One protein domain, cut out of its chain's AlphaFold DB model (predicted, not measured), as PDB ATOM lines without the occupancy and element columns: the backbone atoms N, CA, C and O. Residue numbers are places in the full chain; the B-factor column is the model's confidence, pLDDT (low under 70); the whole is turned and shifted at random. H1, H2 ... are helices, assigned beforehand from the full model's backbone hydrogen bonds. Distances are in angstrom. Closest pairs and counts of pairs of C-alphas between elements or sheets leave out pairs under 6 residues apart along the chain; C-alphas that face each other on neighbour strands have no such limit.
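Overview. This is residues 183 to 265 of the 376 residues of an uncharacterized protein of Petromyzon marinus (UniProt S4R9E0). Five helices form a compact ring: the long, kinked H5 touches H2 of the hairpin H1-H2 and H4 of the hairpin H3-H4, and H1 meets H3. The 83 printed residues, all helix in class, have H1 to H5 in chain order and no named strand. The radius of gyration of the C-alphas is 11.5 A; the spans are 32 by 27 by 22 A.

Along the chain. H5, residues 242 to 259, measures 23.6 A, kinks 46 degrees near residue 249 and ends at (-2.072, -19.758, -27.021). H1, 183 to 197, measures 22.1 A from (-11.719, -37.341, -4.996); H2 is 201 to 213, H3 217 to 227, H4 231 to 238.

Arrangement. H5 touches H2 at a steep 48 degrees, closest C-alphas Leu 205 and Cys 249, 7.0 A. Residues 252 to 256 of H5 alone touch H4, closest C-alphas Ala 236 and Phe 252, 5.6 A. Every O i to N i+4 pair is within hydrogen-bond range in H2 and H4; H1 has 9 of 11, H3 4 of 7, H5 12 of 14.

Size, cuts and confidence. The printed part has no cut, its four links are tight, and no printed residue is under 70.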
ATOM      1  N   GLU A 183     -10.565 -37.910  -4.308       95.75
ATOM      2  CA  GLU A 183     -11.719 -37.341  -4.996       95.75
ATOM      3  C   GLU A 183     -11.447 -35.885  -5.406       95.75
ATOM      4  O   GLU A 183     -11.589 -35.533  -6.577       95.75
ATOM      5  N   THR A 184     -10.941 -35.055  -4.487       96.00
ATOM      6  CA  THR A 184     -10.558 -33.665  -4.789       96.00
ATOM      7  C   THR A 184      -9.431 -33.588  -5.813       96.00
ATOM      8  O   THR A 184      -9.467 -32.743  -6.703       96.00
ATOM      9  N   LYS A 185      -8.419 -34.460  -5.737       95.50
ATOM     10  CA  LYS A 185      -7.327 -34.471  -6.728       95.50
ATOM     11  C   LYS A 185      -7.825 -34.803  -8.127       95.50
ATOM     12  O   LYS A 185      -7.331 -34.217  -9.090       95.50
ATOM     13  N   GLN A 186      -8.780 -35.722  -8.251       96.00
ATOM     14  CA  GLN A 186      -9.404 -36.033  -9.535       96.00
ATOM     15  C   GLN A 186     -10.247 -34.859 -10.039       96.00
ATOM     16  O   GLN A 186     -10.105 -34.479 -11.199       96.00
ATOM     17  N   LEU A 187     -11.017 -34.207  -9.164       96.31
ATOM     18  CA  LEU A 187     -11.771 -32.997  -9.509       96.31
ATOM     19  C   LEU A 187     -10.866 -31.865 -10.003       96.31
ATOM     20  O   LEU A 187     -11.132 -31.292 -11.054       96.31
ATOM     21  N   MET A 188      -9.738 -31.607  -9.335       97.12
ATOM     22  CA  MET A 188      -8.771 -30.599  -9.790       97.12
ATOM     23  C   MET A 188      -8.210 -30.910 -11.189       97.12
ATOM     24  O   MET A 188      -7.973 -29.993 -11.971       97.12
ATOM     25  N   LYS A 189      -8.036 -32.192 -11.551       97.00
ATOM     26  CA  LYS A 189      -7.652 -32.579 -12.922       97.00
ATOM     27  C   LYS A 189      -8.768 -32.298 -13.924       97.00
ATOM     28  O   LYS A 189      -8.476 -31.849 -15.028       97.00
ATOM     29  N   VAL A 190     -10.023 -32.568 -13.563       97.12
ATOM     30  CA  VAL A 190     -11.185 -32.267 -14.414       97.12
ATOM     31  C   VAL A 190     -11.289 -30.760 -14.646       97.12
ATOM     32  O   VAL A 190     -11.333 -30.330 -15.796       97.12
ATOM     33  N   TRP A 191     -11.220 -29.958 -13.584       97.50
ATOM     34  CA  TRP A 191     -11.227 -28.498 -13.659       97.50
ATOM     35  C   TRP A 191     -10.068 -27.943 -14.477       97.50
ATOM     36  O   TRP A 191     -10.285 -27.128 -15.362       97.50
ATOM     37  N   GLY A 192      -8.846 -28.427 -14.247       96.69
ATOM     38  CA  GLY A 192      -7.677 -28.002 -15.011       96.69
ATOM     39  C   GLY A 192      -7.788 -28.281 -16.511       96.69
ATOM     40  O   GLY A 192      -7.386 -27.456 -17.327       96.69
ATOM     41  N   ARG A 193      -8.391 -29.414 -16.891       95.44
ATOM     42  CA  ARG A 193      -8.665 -29.740 -18.300       95.44
ATOM     43  C   ARG A 193      -9.793 -28.899 -18.890       95.44
ATOM     44  O   ARG A 193      -9.753 -28.608 -20.080       95.44
ATOM     45  N   HIS A 194     -10.787 -28.549 -18.079       95.44
ATOM     46  CA  HIS A 194     -11.933 -27.751 -18.500       95.44
ATOM     47  C   HIS A 194     -11.588 -26.262 -18.648       95.44
ATOM     48  O   HIS A 194     -12.023 -25.637 -19.607       95.44
ATOM     49  N   LEU A 195     -10.754 -25.716 -17.756       96.69
ATOM     50  CA  LEU A 195     -10.428 -24.290 -17.645       96.69
ATOM     51  C   LEU A 195     -10.090 -23.617 -18.990       96.69
ATOM     52  O   LEU A 195     -10.736 -22.622 -19.308       96.69
ATOM     53  N   PRO A 196      -9.179 -24.129 -19.845       94.31
ATOM     54  CA  PRO A 196      -8.866 -23.460 -21.114       94.31
ATOM     55  C   PRO A 196     -10.064 -23.336 -22.070       94.31
ATOM     56  O   PRO A 196     -10.060 -22.481 -22.946       94.31
ATOM     57  N   TYR A 197     -11.085 -24.176 -21.898       92.88
ATOM     58  CA  TYR A 197     -12.248 -24.274 -22.779       92.88
ATOM     59  C   TYR A 197     -13.554 -23.831 -22.116       92.88
ATOM     60  O   TYR A 197     -14.597 -23.915 -22.757       92.88
ATOM     61  N   ALA A 198     -13.505 -23.343 -20.873       94.25
ATOM     62  CA  ALA A 198     -14.682 -22.920 -20.113       94.25
ATOM     63  C   ALA A 198     -15.505 -21.841 -20.844       94.25
ATOM     64  O   ALA A 198     -16.716 -21.771 -20.669       94.25
ATOM     65  N   GLY A 199     -14.858 -21.040 -21.702       94.12
ATOM     66  CA  GLY A 199     -15.530 -20.130 -22.633       94.12
ATOM     67  C   GLY A 199     -16.205 -18.926 -22.005       94.12
ATOM     68  O   GLY A 199     -16.975 -18.245 -22.676       94.12
ATOM     69  N   ASP A 200     -15.861 -18.664 -20.749       97.75
ATOM     70  CA  ASP A 200     -16.181 -17.449 -20.033       97.75
ATOM     71  C   ASP A 200     -15.042 -17.090 -19.081       97.75
ATOM     72  O   ASP A 200     -14.548 -17.948 -18.342       97.75
ATOM     73  N   TYR A 201     -14.618 -15.829 -19.111       98.19
ATOM     74  CA  TYR A 201     -13.495 -15.357 -18.318       98.19
ATOM     75  C   TYR A 201     -13.744 -15.499 -16.811       98.19
ATOM     76  O   TYR A 201     -12.841 -15.913 -16.085       98.19
ATOM     77  N   GLU A 202     -14.952 -15.208 -16.319       97.94
ATOM     78  CA  GLU A 202     -15.250 -15.301 -14.886       97.94
ATOM     79  C   GLU A 202     -15.258 -16.760 -14.414       97.94
ATOM     80  O   GLU A 202     -14.736 -17.065 -13.342       97.94
ATOM     81  N   LEU A 203     -15.749 -17.693 -15.239       98.12
ATOM     82  CA  LEU A 203     -15.647 -19.122 -14.928       98.12
ATOM     83  C   LEU A 203     -14.181 -19.588 -14.922       98.12
ATOM     84  O   LEU A 203     -13.766 -20.329 -14.027       98.12
ATOM     85  N   GLN A 204     -13.365 -19.127 -15.877       98.38
ATOM     86  CA  GLN A 204     -11.923 -19.403 -15.902       98.38
ATOM     87  C   GLN A 204     -11.202 -18.859 -14.662       98.38
ATOM     88  O   GLN A 204     -10.373 -19.562 -14.072       98.38
ATOM     89  N   LEU A 205     -11.526 -17.631 -14.252       98.25
ATOM     90  CA  LEU A 205     -11.018 -16.991 -13.040       98.25
ATOM     91  C   LEU A 205     -11.402 -17.806 -11.804       98.25
ATOM     92  O   LEU A 205     -10.518 -18.216 -11.050       98.25
ATOM     93  N   GLY A 206     -12.685 -18.140 -11.653       98.38
ATOM     94  CA  GLY A 206     -13.185 -18.920 -10.524       98.38
ATOM     95  C   GLY A 206     -12.528 -20.299 -10.413       98.38
ATOM     96  O   GLY A 206     -12.121 -20.709  -9.324       98.38
ATOM     97  N   LEU A 207     -12.348 -21.006 -11.535       98.62
ATOM     98  CA  LEU A 207     -11.635 -22.291 -11.573       98.62
ATOM     99  C   LEU A 207     -10.167 -22.137 -11.161       98.62
ATOM    100  O   LEU A 207      -9.650 -22.945 -10.386       98.62
ATOM    101  N   THR A 208      -9.496 -21.098 -11.662       98.50
ATOM    102  CA  THR A 208      -8.098 -20.793 -11.323       98.50
ATOM    103  C   THR A 208      -7.948 -20.496  -9.832       98.50
ATOM    104  O   THR A 208      -7.054 -21.042  -9.178       98.50
ATOM    105  N   GLU A 209      -8.852 -19.690  -9.277       98.38
ATOM    106  CA  GLU A 209      -8.902 -19.348  -7.858       98.38
ATOM    107  C   GLU A 209      -9.126 -20.597  -6.998       98.38
ATOM    108  O   GLU A 209      -8.370 -20.839  -6.054       98.38
ATOM    109  N   ALA A 210     -10.085 -21.455  -7.361       98.06
ATOM    110  CA  ALA A 210     -10.378 -22.675  -6.614       98.06
ATOM    111  C   ALA A 210      -9.174 -23.629  -6.594       98.06
ATOM    112  O   ALA A 210      -8.802 -24.148  -5.535       98.06
ATOM    113  N   LEU A 211      -8.508 -23.816  -7.741       97.75
ATOM    114  CA  LEU A 211      -7.267 -24.590  -7.836       97.75
ATOM    115  C   LEU A 211      -6.161 -24.000  -6.947       97.75
ATOM    116  O   LEU A 211      -5.457 -24.751  -6.261       97.75
ATOM    117  N   CYS A 212      -6.016 -22.672  -6.909       97.06
ATOM    118  CA  CYS A 212      -5.046 -22.007  -6.040       97.06
ATOM    119  C   CYS A 212      -5.397 -22.165  -4.556       97.06
ATOM    120  O   CYS A 212      -4.517 -22.507  -3.773       97.06
ATOM    121  N   ARG A 213      -6.668 -22.022  -4.163       95.88
ATOM    122  CA  ARG A 213      -7.123 -22.167  -2.767       95.88
ATOM    123  C   ARG A 213      -7.007 -23.597  -2.234       95.88
ATOM    124  O   ARG A 213      -6.808 -23.787  -1.031       95.88
ATOM    125  N   LEU A 214      -7.137 -24.601  -3.105       95.69
ATOM    126  CA  LEU A 214      -7.001 -26.025  -2.766       95.69
ATOM    127  C   LEU A 214      -5.551 -26.513  -2.741       95.69
ATOM    128  O   LEU A 214      -5.282 -27.636  -2.300       95.69
ATOM    129  N   THR A 215      -4.603 -25.706  -3.206       93.81
ATOM    130  CA  THR A 215      -3.197 -26.095  -3.290       93.81
ATOM    131  C   THR A 215      -2.299 -25.082  -2.604       93.81
ATOM    132  O   THR A 215      -2.724 -24.029  -2.154       93.81
ATOM    133  N   LYS A 216      -1.029 -25.445  -2.421       90.56
ATOM    134  CA  LYS A 216      -0.012 -24.496  -1.963       90.56
ATOM    135  C   LYS A 216       0.837 -24.116  -3.155       90.56
ATOM    136  O   LYS A 216       1.220 -25.009  -3.910       90.56
ATOM    137  N   GLU A 217       1.232 -22.853  -3.240       91.50
ATOM    138  CA  GLU A 217       2.116 -22.340  -4.290       91.50
ATOM    139  C   GLU A 217       3.305 -23.274  -4.576       91.50
ATOM    140  O   GLU A 217       3.518 -23.711  -5.706       91.50
ATOM    141  N   LYS A 218       3.988 -23.733  -3.520       90.12
ATOM    142  CA  LYS A 218       5.155 -24.626  -3.620       90.12
ATOM    143  C   LYS A 218       4.916 -25.981  -4.305       90.12
ATOM    144  O   LYS A 218       5.880 -26.607  -4.729       90.12
ATOM    145  N   VAL A 219       3.674 -26.476  -4.360       90.56
ATOM    146  CA  VAL A 219       3.330 -27.753  -5.021       90.56
ATOM    147  C   VAL A 219       2.556 -27.561  -6.326       90.56
ATOM    148  O   VAL A 219       2.356 -28.539  -7.047       90.56
ATOM    149  N   ARG A 220       2.148 -26.326  -6.664       91.62
ATOM    150  CA  ARG A 220       1.352 -26.033  -7.869       91.62
ATOM    151  C   ARG A 220       2.032 -26.500  -9.149       91.62
ATOM    152  O   ARG A 220       1.350 -26.998 -10.035       91.62
ATOM    153  N   LEU A 221       3.360 -26.412  -9.244       91.75
ATOM    154  CA  LEU A 221       4.096 -26.883 -10.423       91.75
ATOM    155  C   LEU A 221       3.880 -28.381 -10.689       91.75
ATOM    156  O   LEU A 221       3.573 -28.771 -11.809       91.75
ATOM    157  N   GLU A 222       4.017 -29.231  -9.674       92.12
ATOM    158  CA  GLU A 222       3.882 -30.681  -9.870       92.12
ATOM    159  C   GLU A 222       2.430 -31.106 -10.110       92.12
ATOM    160  O   GLU A 222       2.170 -32.061 -10.843       92.12
ATOM    161  N   LEU A 223       1.470 -30.386  -9.525       93.12
ATOM    162  CA  LEU A 223       0.049 -30.655  -9.736       93.12
ATOM    163  C   LEU A 223      -0.432 -30.165 -11.105       93.12
ATOM    164  O   LEU A 223      -1.113 -30.907 -11.808       93.12
ATOM    165  N   SER A 224      -0.020 -28.969 -11.530       94.69
ATOM    166  CA  SER A 224      -0.431 -28.380 -12.811       94.69
ATOM    167  C   SER A 224       0.000 -29.207 -14.024       94.69
ATOM    168  O   SER A 224      -0.751 -29.273 -14.994       94.69
ATOM    169  N   LYS A 225       1.116 -29.950 -13.948       95.94
ATOM    170  CA  LYS A 225       1.508 -30.949 -14.969       95.94
ATOM    171  C   LYS A 225       0.462 -32.049 -15.194       95.94
ATOM    172  O   LYS A 225       0.436 -32.666 -16.251       95.94
ATOM    173  N   GLN A 226      -0.375 -32.335 -14.196       94.50
ATOM    174  CA  GLN A 226      -1.457 -33.323 -14.297       94.50
ATOM    175  C   GLN A 226      -2.779 -32.697 -14.758       94.50
ATOM    176  O   GLN A 226      -3.704 -33.414 -15.145       94.50
ATOM    177  N   TRP A 227      -2.879 -31.372 -14.666       96.06
ATOM    178  CA  TRP A 227      -4.069 -30.586 -14.967       96.06
ATOM    179  C   TRP A 227      -4.075 -30.122 -16.420       96.06
ATOM    180  O   TRP A 227      -5.086 -30.257 -17.104       96.06
ATOM    181  N   PHE A 228      -2.931 -29.639 -16.901       95.75
ATOM    182  CA  PHE A 228      -2.787 -29.049 -18.223       95.75
ATOM    183  C   PHE A 228      -1.903 -29.915 -19.116       95.75
ATOM    184  O   PHE A 228      -0.836 -30.366 -18.710       95.75
ATOM    185  N   ALA A 229      -2.336 -30.112 -20.362       90.62
ATOM    186  CA  ALA A 229      -1.573 -30.880 -21.346       90.62
ATOM    187  C   ALA A 229      -0.375 -30.100 -21.923       90.62
ATOM    188  O   ALA A 229       0.595 -30.703 -22.367       90.62
ATOM    189  N   MET A 230      -0.444 -28.764 -21.940       91.69
ATOM    190  CA  MET A 230       0.572 -27.904 -22.551       91.69
ATOM    191  C   MET A 230       1.546 -27.373 -21.494       91.69
ATOM    192  O   MET A 230       1.137 -26.675 -20.567       91.69
ATOM    193  N   GLU A 231       2.843 -27.629 -21.672       92.00
ATOM    194  CA  GLU A 231       3.903 -27.196 -20.744       92.00
ATOM    195  C   GLU A 231       3.962 -25.669 -20.559       92.00
ATOM    196  O   GLU A 231       4.265 -25.166 -19.475       92.00
ATOM    197  N   PHE A 232       3.599 -24.914 -21.594       91.44
ATOM    198  CA  PHE A 232       3.514 -23.460 -21.504       91.44
ATOM    199  C   PHE A 232       2.427 -22.998 -20.518       91.44
ATOM    200  O   PHE A 232       2.681 -22.111 -19.708       91.44
ATOM    201  N   ILE A 233       1.260 -23.657 -20.506       94.31
ATOM    202  CA  ILE A 233       0.180 -23.372 -19.544       94.31
ATOM    203  C   ILE A 233       0.620 -23.751 -18.126       94.31
ATOM    204  O   ILE A 233       0.393 -22.986 -17.195       94.31
ATOM    205  N   VAL A 234       1.308 -24.885 -17.955       95.31
ATOM    206  CA  VAL A 234       1.904 -25.292 -16.666       95.31
ATOM    207  C   VAL A 234       2.855 -24.214 -16.136       95.31
ATOM    208  O   VAL A 234       2.798 -23.844 -14.962       95.31
ATOM    209  N   THR A 235       3.714 -23.685 -17.008       92.69
ATOM    210  CA  THR A 235       4.687 -22.643 -16.657       92.69
ATOM    211  C   THR A 235       3.998 -21.332 -16.287       92.69
ATOM    212  O   THR A 235       4.350 -20.731 -15.272       92.69
ATOM    213  N   ALA A 236       2.989 -20.918 -17.057       94.44
ATOM    214  CA  ALA A 236       2.206 -19.720 -16.774       94.44
ATOM    215  C   ALA A 236       1.413 -19.855 -15.461       94.44
ATOM    216  O   ALA A 236       1.433 -18.948 -14.637       94.44
ATOM    217  N   PHE A 237       0.797 -21.013 -15.207       96.12
ATOM    218  CA  PHE A 237       0.047 -21.267 -13.974       96.12
ATOM    219  C   PHE A 237       0.947 -21.238 -12.731       96.12
ATOM    220  O   PHE A 237       0.572 -20.704 -11.689       96.12
ATOM    221  N   LYS A 238       2.167 -21.784 -12.830       93.69
ATOM    222  CA  LYS A 238       3.167 -21.720 -11.750       93.69
ATOM    223  C   LYS A 238       3.500 -20.275 -11.358       93.69
ATOM    224  O   LYS A 238       3.852 -20.045 -10.204       93.69
ATOM    225  N   ALA A 239       3.444 -19.335 -12.300       93.69
ATOM    226  CA  ALA A 239       3.825 -17.947 -12.061       93.69
ATOM    227  C   ALA A 239       2.830 -17.182 -11.176       93.69
ATOM    228  O   ALA A 239       3.203 -16.132 -10.663       93.69
ATOM    229  N   ILE A 240       1.621 -17.715 -10.963       96.31
ATOM    230  CA  ILE A 240       0.610 -17.106 -10.098       96.31
ATOM    231  C   ILE A 240       1.076 -17.145  -8.645       96.31
ATOM    232  O   ILE A 240       1.275 -18.229  -8.079       96.31
ATOM    233  N   LYS A 241       1.206 -15.970  -8.028       94.94
ATOM    234  CA  LYS A 241       1.493 -15.822  -6.598       94.94
ATOM    235  C   LYS A 241       0.214 -15.617  -5.809       94.94
ATOM    236  O   LYS A 241      -0.660 -14.863  -6.223       94.94
ATOM    237  N   ASP A 242       0.137 -16.216  -4.622       92.75
ATOM    238  CA  ASP A 242      -1.040 -16.030  -3.755       92.75
ATOM    239  C   ASP A 242      -1.214 -14.565  -3.316       92.75
ATOM    240  O   ASP A 242      -2.336 -14.117  -3.100       92.75
ATOM    241  N   SER A 243      -0.114 -13.814  -3.191       92.00
ATOM    242  CA  SER A 243      -0.129 -12.403  -2.780       92.00
ATOM    243  C   SER A 243      -0.575 -11.434  -3.873       92.00
ATOM    244  O   SER A 243      -0.969 -10.324  -3.548       92.00
ATOM    245  N   ASP A 244      -0.476 -11.841  -5.141       92.62
ATOM    246  CA  ASP A 244      -0.734 -11.004  -6.322       92.62
ATOM    247  C   ASP A 244      -1.770 -11.666  -7.245       92.62
ATOM    248  O   ASP A 244      -1.746 -11.478  -8.463       92.62
ATOM    249  N   PHE A 245      -2.652 -12.486  -6.660       93.75
ATOM    250  CA  PHE A 245      -3.495 -13.426  -7.393       93.75
ATOM    251  C   PHE A 245      -4.293 -12.758  -8.516       93.75
ATOM    252  O   PHE A 245      -4.255 -13.259  -9.634       93.75
ATOM    253  N   GLU A 246      -4.959 -11.631  -8.257       91.56
ATOM    254  CA  GLU A 246      -5.834 -10.971  -9.237       91.56
ATOM    255  C   GLU A 246      -5.092 -10.622 -10.540       91.56
ATOM    256  O   GLU A 246      -5.495 -11.012 -11.643       91.56
ATOM    257  N   THR A 247      -3.942  -9.950 -10.426       93.19
ATOM    258  CA  THR A 247      -3.168  -9.509 -11.597       93.19
ATOM    259  C   THR A 247      -2.401 -10.643 -12.267       93.19
ATOM    260  O   THR A 247      -2.366 -10.720 -13.501       93.19
ATOM    261  N   ASP A 248      -1.833 -11.569 -11.491       95.94
ATOM    262  CA  ASP A 248      -1.148 -12.733 -12.047       95.94
ATOM    263  C   ASP A 248      -2.136 -13.693 -12.732       95.94
ATOM    264  O   ASP A 248      -1.822 -14.259 -13.782       95.94
ATOM    265  N   CYS A 249      -3.349 -13.843 -12.193       96.56
ATOM    266  CA  CYS A 249      -4.408 -14.646 -12.797       96.56
ATOM    267  C   CYS A 249      -4.864 -14.043 -14.129       96.56
ATOM    268  O   CYS A 249      -4.974 -14.773 -15.115       96.56
ATOM    269  N   ARG A 250      -5.035 -12.715 -14.217       96.50
ATOM    270  CA  ARG A 250      -5.320 -12.043 -15.498       96.50
ATOM    271  C   ARG A 250      -4.232 -12.316 -16.537       96.50
ATOM    272  O   ARG A 250      -4.543 -12.668 -17.676       96.50
ATOM    273  N   LYS A 251      -2.953 -12.219 -16.158       95.56
ATOM    274  CA  LYS A 251      -1.822 -12.536 -17.054       95.56
ATOM    275  C   LYS A 251      -1.843 -13.998 -17.497       95.56
ATOM    276  O   LYS A 251      -1.662 -14.285 -18.684       95.56
ATOM    277  N   PHE A 252      -2.098 -14.915 -16.569       96.88
ATOM    278  CA  PHE A 252      -2.237 -16.340 -16.854       96.88
ATOM    279  C   PHE A 252      -3.376 -16.620 -17.844       96.88
ATOM    280  O   PHE A 252      -3.144 -17.275 -18.858       96.88
ATOM    281  N   LEU A 253      -4.577 -16.093 -17.608       97.50
ATOM    282  CA  LEU A 253      -5.739 -16.349 -18.459       97.50
ATOM    283  C   LEU A 253      -5.602 -15.718 -19.845       97.50
ATOM    284  O   LEU A 253      -5.885 -16.384 -20.839       97.50
ATOM    285  N   ASN A 254      -5.053 -14.504 -19.948       95.81
ATOM    286  CA  ASN A 254      -4.718 -13.911 -21.246       95.81
ATOM    287  C   ASN A 254      -3.716 -14.788 -22.020       95.81
ATOM    288  O   ASN A 254      -3.840 -14.968 -23.231       95.81
ATOM    289  N   THR A 255      -2.750 -15.386 -21.316       94.69
ATOM    290  CA  THR A 255      -1.769 -16.315 -21.894       94.69
ATOM    291  C   THR A 255      -2.428 -17.614 -22.374       94.69
ATOM    292  O   THR A 255      -2.163 -18.064 -23.493       94.69
ATOM    293  N   VAL A 256      -3.313 -18.204 -21.562       95.00
ATOM    294  CA  VAL A 256      -4.079 -19.416 -21.901       95.00
ATOM    295  C   VAL A 256      -4.975 -19.181 -23.113       95.00
ATOM    296  O   VAL A 256      -4.925 -19.945 -24.073       95.00
ATOM    297  N   ASN A 257      -5.753 -18.102 -23.112       95.50
ATOM    298  CA  ASN A 257      -6.664 -17.788 -24.209       95.50
ATOM    299  C   ASN A 257      -5.897 -17.394 -25.482       95.50
ATOM    300  O   ASN A 257      -6.311 -17.736 -26.588       95.50
ATOM    301  N   GLY A 258      -4.741 -16.737 -25.346       93.38
ATOM    302  CA  GLY A 258      -3.869 -16.391 -26.466       93.38
ATOM    303  C   GLY A 258      -3.268 -17.610 -27.171       93.38
ATOM    304  O   GLY A 258      -3.308 -17.685 -28.399       93.38
ATOM    305  N   ILE A 259      -2.748 -18.593 -26.421       92.44
ATOM    306  CA  ILE A 259      -2.072 -19.758 -27.021       92.44
ATOM    307  C   ILE A 259      -3.032 -20.718 -27.740       92.44
ATOM    308  O   ILE A 259      -2.609 -21.466 -28.622       92.44
ATOM    309  N   LEU A 260      -4.324 -20.692 -27.400       90.38
ATOM    310  CA  LEU A 260      -5.341 -21.493 -28.086       90.38
ATOM    311  C   LEU A 260      -5.652 -20.989 -29.506       90.38
ATOM    312  O   LEU A 260      -6.252 -21.732 -30.287       90.38
ATOM    313  N   GLY A 261      -5.229 -19.771 -29.864       89.50
ATOM    314  CA  GLY A 261      -5.432 -19.203 -31.198       89.50
ATOM    315  C   GLY A 261      -6.910 -19.205 -31.590       89.50
ATOM    316  O   GLY A 261      -7.757 -18.740 -30.835       89.50
ATOM    317  N   GLU A 262      -7.238 -19.776 -32.747       87.56
ATOM    318  CA  GLU A 262      -8.619 -19.884 -33.244       87.56
ATOM    319  C   GLU A 262      -9.527 -20.779 -32.383       87.56
ATOM    320  O   GLU A 262     -10.744 -20.675 -32.469       87.56
ATOM    321  N   LYS A 263      -8.963 -21.651 -31.534       88.00
ATOM    322  CA  LYS A 263      -9.740 -22.542 -30.652       88.00
ATOM    323  C   LYS A 263     -10.145 -21.894 -29.329       88.00
ATOM    324  O   LYS A 263     -10.771 -22.556 -28.503       88.00
ATOM    325  N   ARG A 264      -9.733 -20.648 -29.081       92.56
ATOM    326  CA  ARG A 264     -10.082 -19.939 -27.847       92.56
ATOM    327  C   ARG A 264     -11.583 -19.670 -27.804       92.56
ATOM    328  O   ARG A 264     -12.171 -19.235 -28.790       92.56
ATOM    329  N   SER A 265     -12.182 -19.889 -26.644       92.94
ATOM    330  CA  SER A 265     -13.592 -19.586 -26.384       92.94
ATOM    331  C   SER A 265     -13.791 -18.278 -25.608       92.94
ATOM    332  O   SER A 265     -14.925 -17.872 -25.379       92.94
TER     333      SER A 265